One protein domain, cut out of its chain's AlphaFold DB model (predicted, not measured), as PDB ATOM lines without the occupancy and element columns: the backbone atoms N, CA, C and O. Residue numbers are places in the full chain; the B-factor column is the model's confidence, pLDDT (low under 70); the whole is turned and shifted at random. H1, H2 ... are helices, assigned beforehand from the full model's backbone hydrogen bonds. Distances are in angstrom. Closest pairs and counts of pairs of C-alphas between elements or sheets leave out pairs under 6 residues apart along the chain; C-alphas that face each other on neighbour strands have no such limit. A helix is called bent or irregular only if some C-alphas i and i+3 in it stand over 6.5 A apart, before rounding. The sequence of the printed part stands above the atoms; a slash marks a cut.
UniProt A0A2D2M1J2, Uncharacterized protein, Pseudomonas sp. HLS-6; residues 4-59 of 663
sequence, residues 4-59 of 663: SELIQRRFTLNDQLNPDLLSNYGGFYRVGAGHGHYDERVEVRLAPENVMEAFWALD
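What this domain is: This is residues 4 to 59 of the 663 residues of an uncharacterized protein of Pseudomonas sp. HLS-6 (UniProt A0A2D2M1J2). Four short helices gather at one end of the domain with few contacts between them, and a long loop, residues 26 to 47, reaches away from them to the other end and folds back. H4 and H3 meet near their starts and run away from each other, and H1 and H2 are near H4; at the far end of the loop, residues 32 to 37 stick out. The printed part has 56 residues with four named helices, in the order H1, H2, H3, H4 along the chain, and no named strand; the class is all helix, with 28 of the 56 residues in the helices. The whole is compact, with a radius of gyration of the C-alphas of 11.6 A, and the C-alphas span 30 by 22 by 17 A along their three main axes.

How they stand to each other: The longest helix by residues is H4, residues 48 to 57. H3, residues 19 to 25, touches H4, with 8 pairs of C-alphas within 8 A. The closest C-alphas of the two are those of Pro 19 and Glu 49, 5.3 A apart. Their lines stand at a steep tilt of 42 degrees and they run opposite ways; the two are a helical hairpin, joined by a long link of 22 residues. H1, residues 4 to 9, is close to H4 but not clearly touching it, the closest C-alphas being those of Ile 7 and Phe 55, 7.4 A apart. The lines of H1 and H4 are about perpendicular, at 75 degrees. H2, residues 13 to 17, is close to H4 but not clearly touching it, the C-alphas of Gln 16 and Met 52 being the closest at 7.8 A. H2 is also close to H3 but not clearly touching it, and there the closest C-alphas are those of Asp 15 and Leu 22, 6.6 A apart. H1 and H3 are apart, and so are H1 and H2, although these two follow each other along the chain. In H1, H2 and H4 every pair of O of residue i and N of residue i+4 is within hydrogen-bond range. In H3 1 of 3 such pairs is, while 3 of its 4 pairs of O of residue i and N of residue i+3 are within range.

Where its parts are: H4 is 14.2 A long from the C-alpha of Pro 48, at (313.738, 219.661, 381.660), to that of Ala 57, at (318.627, 206.433, 383.218). H3 is 10.7 A long from the C-alpha of Pro 19 to that of Tyr 25. It is irregular, but only just: C-alphas 20 and 23 are 6.54 A apart, and its line is a rough one. H2 measures 6.4 A from the C-alpha of Leu 13 to that of Leu 17. H1 measures 8.6 A from the C-alpha of Ser 4, at (310.680, 211.592, 370.347), to that of Arg 9.

The domain as a whole: The two C-alphas farthest apart are those of Gly 36 and Asp 59, at 34.0 A, while those of the first and last printed residues, Ser 4 and Asp 59, are 14.6 A apart. The printed part has no cut. The links from H1 to H2, of 3 residues, and from H2 to H3, of 1 residue, are tight. In the long link from H3 to H4, the C-alphas of residues 26 to 47 lie 5 to 17 A from the mean of the C-alphas, and residues 32 to 37 stand free. The mean pLDDT of the printed part of this model is 71.9, and 24 residues are under 70: residues 4 to 5, 7 to 19, 33 to 36 and 55 to 59. The mean pLDDT is 55 in H2, 63 in H1, 72 in H3 and 75 in H4.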
ATOM      1  N   SER A   4     310.019 212.667 371.098       63.22
ATOM      2  CA  SER A   4     310.680 211.592 370.347       63.22
ATOM      3  C   SER A   4     311.900 212.086 369.568       63.22
ATOM      4  O   SER A   4     312.921 211.406 369.544       63.22
ATOM      5  N   GLU A   5     311.832 213.281 368.981       60.94
ATOM      6  CA  GLU A   5     312.988 213.921 368.341       60.94
ATOM      7  C   GLU A   5     314.056 214.322 369.365       60.94
ATOM      8  O   GLU A   5     315.239 214.113 369.114       60.94
ATOM      9  N   LEU A   6     313.661 214.832 370.539       70.38
ATOM     10  CA  LEU A   6     314.589 215.130 371.637       70.38
ATOM     11  C   LEU A   6     315.265 213.855 372.165       70.38
ATOM     12  O   LEU A   6     316.456 213.870 372.457       70.38
ATOM     13  N   ILE A   7     314.538 212.737 372.238       66.75
ATOM     14  CA  ILE A   7     315.090 211.420 372.585       66.75
ATOM     15  C   ILE A   7     316.151 210.986 371.565       66.75
ATOM     16  O   ILE A   7     317.212 210.499 371.955       66.75
ATOM     17  N   GLN A   8     315.878 211.165 370.269       57.38
ATOM     18  CA  GLN A   8     316.803 210.793 369.195       57.38
ATOM     19  C   GLN A   8     318.027 211.712 369.122       57.38
ATOM     20  O   GLN A   8     319.130 211.231 368.887       57.38
ATOM     21  N   ARG A   9     317.839 213.020 369.325       60.25
ATOM     22  CA  ARG A   9     318.903 214.033 369.271       60.25
ATOM     23  C   ARG A   9     319.744 214.094 370.554       60.25
ATOM     24  O   ARG A   9     320.892 214.520 370.478       60.25
ATOM     25  N   ARG A  10     319.175 213.666 371.691       61.41
ATOM     26  CA  ARG A  10     319.669 213.857 373.070       61.41
ATOM     27  C   ARG A  10     319.879 215.342 373.431       61.41
ATOM     28  O   ARG A  10     319.823 216.231 372.582       61.41
ATOM     29  N   PHE A  11     320.083 215.618 374.719       62.72
ATOM     30  CA  PHE A  11     320.508 216.942 375.195       62.72
ATOM     31  C   PHE A  11     321.962 217.209 374.782       62.72
ATOM     32  O   PHE A  11     322.777 216.280 374.748       62.72
ATOM     33  N   THR A  12     322.296 218.460 374.458       59.94
ATOM     34  CA  THR A  12     323.660 218.827 374.041       59.94
ATOM     35  C   THR A  12     324.644 218.761 375.215       59.94
ATOM     36  O   THR A  12     324.241 218.713 376.373       59.94
ATOM     37  N   LEU A  13     325.956 218.773 374.948       49.66
ATOM     38  CA  LEU A  13     326.967 218.775 376.019       49.66
ATOM     39  C   LEU A  13     326.825 219.999 376.943       49.66
ATOM     40  O   LEU A  13     327.006 219.889 378.150       49.66
ATOM     41  N   ASN A  14     326.462 221.156 376.383       50.91
ATOM     42  CA  ASN A  14     326.241 222.377 377.153       50.91
ATOM     43  C   ASN A  14     325.015 222.272 378.077       50.91
ATOM     44  O   ASN A  14     325.062 222.754 379.206       50.91
ATOM     45  N   ASP A  15     323.957 221.604 377.611       61.22
ATOM     46  CA  ASP A  15     322.736 221.337 378.382       61.22
ATOM     47  C   ASP A  15     323.012 220.396 379.565       61.22
ATOM     48  O   ASP A  15     322.522 220.612 380.668       61.22
ATOM     49  N   GLN A  16     323.847 219.377 379.343       60.28
ATOM     50  CA  GLN A  16     324.229 218.393 380.362       60.28
ATOM     51  C   GLN A  16     325.116 218.979 381.464       60.28
ATOM     52  O   GLN A  16     325.066 218.516 382.600       60.28
ATOM     53  N   LEU A  17     325.934 219.982 381.135       51.59
ATOM     54  CA  LEU A  17     326.812 220.651 382.097       51.59
ATOM     55  C   LEU A  17     326.084 221.702 382.944       51.59
ATOM     56  O   LEU A  17     326.592 222.060 384.002       51.59
ATOM     57  N   ASN A  18     324.916 222.180 382.500       63.88
ATOM     58  CA  ASN A  18     324.144 223.225 383.182       63.88
ATOM     59  C   ASN A  18     322.649 222.848 383.280       63.88
ATOM     60  O   ASN A  18     321.796 223.548 382.721       63.88
ATOM     61  N   PRO A  19     322.311 221.720 383.935       62.97
ATOM     62  CA  PRO A  19     320.946 221.194 383.966       62.97
ATOM     63  C   PRO A  19     319.941 222.125 384.644       62.97
ATOM     64  O   PRO A  19     318.794 222.213 384.215       62.97
ATOM     65  N   ASP A  20     320.392 222.853 385.660       70.44
ATOM     66  CA  ASP A  20     319.638 223.853 386.416       70.44
ATOM     67  C   ASP A  20     319.193 225.041 385.550       70.44
ATOM     68  O   ASP A  20     318.185 225.691 385.829       70.44
ATOM     69  N   LEU A  21     319.910 225.307 384.457       72.38
ATOM     70  CA  LEU A  21     319.577 226.371 383.517       72.38
ATOM     71  C   LEU A  21     318.610 225.923 382.414       72.38
ATOM     72  O   LEU A  21     318.070 226.773 381.703       72.38
ATOM     73  N   LEU A  22     318.341 224.622 382.266       75.50
ATOM     74  CA  LEU A  22     317.449 224.122 381.212       75.50
ATOM     75  C   LEU A  22     316.023 224.632 381.380       75.50
ATOM     76  O   LEU A  22     315.379 224.988 380.394       75.50
ATOM     77  N   SER A  23     315.568 224.735 382.624       79.44
ATOM     78  CA  SER A  23     314.264 225.289 382.982       79.44
ATOM     79  C   SER A  23     314.161 226.801 382.696       79.44
ATOM     80  O   SER A  23     313.056 227.322 382.564       79.44
ATOM     81  N   ASN A  24     315.290 227.510 382.538       73.31
ATOM     82  CA  ASN A  24     315.312 228.945 382.225       73.31
ATOM     83  C   ASN A  24     315.155 229.239 380.726       73.31
ATOM     84  O   ASN A  24     314.671 230.310 380.359       73.31
ATOM     85  N   TYR A  25     315.574 228.317 379.856       70.00
ATOM     86  CA  TYR A  25     315.576 228.525 378.402       70.00
ATOM     87  C   TYR A  25     314.717 227.505 377.641       70.00
ATOM     88  O   TYR A  25     314.619 227.575 376.414       70.00
ATOM     89  N   GLY A  26     314.078 226.566 378.346       75.44
ATOM     90  CA  GLY A  26     313.269 225.505 377.762       75.44
ATOM     91  C   GLY A  26     312.237 224.928 378.732       75.44
ATOM     92  O   GLY A  26     312.272 225.147 379.936       75.44
ATOM     93  N   GLY A  27     311.285 224.177 378.187       83.25
ATOM     94  CA  GLY A  27     310.222 223.516 378.941       83.25
ATOM     95  C   GLY A  27     309.478 222.524 378.055       83.25
ATOM     96  O   GLY A  27     309.609 222.556 376.826       83.25
ATOM     97  N   PHE A  28     308.704 221.627 378.663       87.44
ATOM     98  CA  PHE A  28     307.845 220.715 377.916       87.44
ATOM     99  C   PHE A  28     306.438 221.266 377.853       87.44
ATOM    100  O   PHE A  28     305.854 221.638 378.863       87.44
ATOM    101  N   TYR A  29     305.869 221.266 376.658       85.25
ATOM    102  CA  TYR A  29     304.564 221.851 376.417       85.25
ATOM    103  C   TYR A  29     303.729 220.888 375.580       85.25
ATOM    104  O   TYR A  29     304.252 220.136 374.758       85.25
ATOM    105  N   ARG A  30     302.411 220.893 375.787       81.75
ATOM    106  CA  ARG A  30     301.469 220.028 375.046       81.75
ATOM    107  C   ARG A  30     301.251 220.485 373.592       81.75
ATOM    108  O   ARG A  30     300.421 219.925 372.874       81.75
ATOM    109  N   VAL A  31     301.984 221.511 373.169       76.75
ATOM    110  CA  VAL A  31     301.806 222.295 371.945       76.75
ATOM    111  C   VAL A  31     303.111 222.335 371.140       76.75
ATOM    112  O   VAL A  31     304.197 222.172 371.693       76.75
ATOM    113  N   GLY A  32     303.000 222.488 369.817       70.69
ATOM    114  CA  GLY A  32     304.130 222.433 368.883       70.69
ATOM    115  C   GLY A  32     304.955 223.724 368.804       70.69
ATOM    116  O   GLY A  32     304.625 224.736 369.422       70.69
ATOM    117  N   ALA A  33     306.028 223.683 368.006       56.09
ATOM    118  CA  ALA A  33     306.906 224.824 367.752       56.09
ATOM    119  C   ALA A  33     306.176 225.866 366.888       56.09
ATOM    120  O   ALA A  33     306.138 225.758 365.670       56.09
ATOM    121  N   GLY A  34     305.545 226.840 367.538       62.19
ATOM    122  CA  GLY A  34     304.710 227.845 366.869       62.19
ATOM    123  C   GLY A  34     303.658 228.488 367.772       62.19
ATOM    124  O   GLY A  34     302.991 229.422 367.349       62.19
ATOM    125  N   HIS A  35     303.537 228.035 369.024       62.28
ATOM    126  CA  HIS A  35     302.500 228.492 369.953       62.28
ATOM    127  C   HIS A  35     302.655 229.951 370.443       62.28
ATOM    128  O   HIS A  35     301.715 230.529 370.978       62.28
ATOM    129  N   GLY A  36     303.823 230.571 370.250       67.50
ATOM    130  CA  GLY A  36     304.063 231.989 370.553       67.50
ATOM    131  C   GLY A  36     304.316 232.304 372.034       67.50
ATOM    132  O   GLY A  36     305.319 232.946 372.336       67.50
ATOM    133  N   HIS A  37     303.476 231.819 372.954       73.88
ATOM    134  CA  HIS A  37     303.638 232.005 374.404       73.88
ATOM    135  C   HIS A  37     303.613 230.670 375.138       73.88
ATOM    136  O   HIS A  37     302.642 229.932 375.048       73.88
ATOM    137  N   TYR A  38     304.672 230.362 375.879       80.31
ATOM    138  CA  TYR A  38     304.820 229.095 376.587       80.31
ATOM    139  C   TYR A  38     304.753 229.365 378.094       80.31
ATOM    140  O   TYR A  38     305.717 229.860 378.671       80.31
ATOM    141  N   ASP A  39     303.586 229.113 378.693       85.56
ATOM    142  CA  ASP A  39     303.263 229.413 380.096       85.56
ATOM    143  C   ASP A  39     302.641 228.204 380.828       85.56
ATOM    144  O   ASP A  39     302.519 227.103 380.273       85.56
ATOM    145  N   GLU A  40     302.209 228.402 382.080       87.00
ATOM    146  CA  GLU A  40     301.710 227.343 382.964       87.00
ATOM    147  C   GLU A  40     300.430 226.638 382.482       87.00
ATOM    148  O   GLU A  40     300.026 225.605 383.030       87.00
ATOM    149  N   ARG A  41     299.756 227.189 381.468       81.06
ATOM    150  CA  ARG A  41     298.480 226.677 380.949       81.06
ATOM    151  C   ARG A  41     298.710 225.563 379.937       81.06
ATOM    152  O   ARG A  41     297.964 224.578 379.887       81.06
ATOM    153  N   VAL A  42     299.774 225.693 379.152       84.44
ATOM    154  CA  VAL A  42     300.161 224.728 378.115       84.44
ATOM    155  C   VAL A  42     301.371 223.891 378.498       84.44
ATOM    156  O   VAL A  42     301.676 222.916 377.801       84.44
ATOM    157  N   GLU A  43     302.010 224.210 379.624       88.00
ATOM    158  CA  GLU A  43     303.101 223.406 380.152       88.00
ATOM    159  C   GLU A  43     302.640 221.997 380.528       88.00
ATOM    160  O   GLU A  43     301.588 221.739 381.130       88.00
ATOM    161  N   VAL A  44     303.481 221.046 380.164       91.00
ATOM    162  CA  VAL A  44     303.545 219.753 380.813       91.00
ATOM    163  C   VAL A  44     304.355 219.994 382.080       91.00
ATOM    164  O   VAL A  44     305.478 220.475 381.993       91.00
ATOM    165  N   ARG A  45     303.782 219.672 383.246       88.38
ATOM    166  CA  ARG A  45     304.430 219.798 384.565       88.38
ATOM    167  C   ARG A  45     305.562 218.775 384.696       88.38
ATOM    168  O   ARG A  45     305.445 217.774 385.395       88.38
ATOM    169  N   LEU A  46     306.614 218.994 383.927       85.88
ATOM    170  CA  LEU A  46     307.728 218.099 383.720       85.88
ATOM    171  C   LEU A  46     308.961 218.976 383.526       85.88
ATOM    172  O   LEU A  46     309.071 219.682 382.527       85.88
ATOM    173  N   ALA A  47     309.856 218.962 384.507       86.81
ATOM    174  CA  ALA A  47     311.054 219.785 384.466       86.81
ATOM    175  C   ALA A  47     312.062 219.213 383.446       86.81
ATOM    176  O   ALA A  47     312.301 217.999 383.459       86.81
ATOM    177  N   PRO A  48     312.658 220.047 382.570       82.62
ATOM    178  CA  PRO A  48     313.738 219.661 381.660       82.62
ATOM    179  C   PRO A  48     314.869 218.866 382.313       82.62
ATOM    180  O   PRO A  48     315.265 217.835 381.774       82.62
ATOM    181  N   GLU A  49     315.312 219.290 383.496       77.62
ATOM    182  CA  GLU A  49     316.322 218.605 384.313       77.62
ATOM    183  C   GLU A  49     315.921 217.157 384.651       77.62
ATOM    184  O   GLU A  49     316.666 216.226 384.355       77.62
ATOM    185  N   ASN A  50     314.693 216.936 385.131       83.06
ATOM    186  CA  ASN A  50     314.187 215.605 385.482       83.06
ATOM    187  C   ASN A  50     314.063 214.695 384.256       83.06
ATOM    188  O   ASN A  50     314.255 213.484 384.349       83.06
ATOM    189  N   VAL A  51     313.725 215.253 383.090       81.56
ATOM    190  CA  VAL A  51     313.673 214.478 381.841       81.56
ATOM    191  C   VAL A  51     315.062 214.144 381.349       81.56
ATOM    192  O   VAL A  51     315.267 213.043 380.850       81.56
ATOM    193  N   MET A  52     316.015 215.059 381.496       76.31
ATOM    194  CA  MET A  52     317.407 214.782 381.184       76.31
ATOM    195  C   MET A  52     317.949 213.654 382.070       76.31
ATOM    196  O   MET A  52     318.511 212.698 381.537       76.31
ATOM    197  N   GLU A  53     317.704 213.699 383.383       73.38
ATOM    198  CA  GLU A  53     318.059 212.620 384.316       73.38
ATOM    199  C   GLU A  53     317.357 211.300 383.966       73.38
ATOM    200  O   GLU A  53     317.995 210.248 383.895       73.38
ATOM    201  N   ALA A  54     316.058 211.340 383.661       73.94
ATOM    202  CA  ALA A  54     315.322 210.156 383.229       73.94
ATOM    203  C   ALA A  54     315.876 209.591 381.911       73.94
ATOM    204  O   ALA A  54     316.031 208.383 381.774       73.94
ATOM    205  N   PHE A  55     316.225 210.439 380.941       69.62
ATOM    206  CA  PHE A  55     316.827 210.020 379.670       69.62
ATOM    207  C   PHE A  55     318.223 209.438 379.852       69.62
ATOM    208  O   PHE A  55     318.612 208.564 379.074       69.62
ATOM    209  N   TRP A  56     318.956 209.904 380.862       65.62
ATOM    210  CA  TRP A  56     320.230 209.330 381.272       65.62
ATOM    211  C   TRP A  56     320.052 207.937 381.883       65.62
ATOM    212  O   TRP A  56     320.832 207.033 381.600       65.62
ATOM    213  N   ALA A  57     318.986 207.736 382.661       65.75
ATOM    214  CA  ALA A  57     318.627 206.433 383.218       65.75
ATOM    215  C   ALA A  57     318.018 205.460 382.182       65.75
ATOM    216  O   ALA A  57     317.986 204.251 382.419       65.75
ATOM    217  N   LEU A  58     317.522 205.957 381.040       66.69
ATOM    218  CA  LEU A  58     316.915 205.138 379.987       66.69
ATOM    219  C   LEU A  58     317.959 204.458 379.097       66.69
ATOM    220  O   LEU A  58     318.619 205.082 378.261       66.69
ATOM    221  N   ASP A  59     317.974 203.131 379.161       65.19
ATOM    222  CA  ASP A  59     318.744 202.280 378.260       65.19
ATOM    223  C   ASP A  59     317.989 202.007 376.941       65.19
ATOM    224  O   ASP A  59     317.498 200.911 376.652       65.19
TER     225      ASP A  59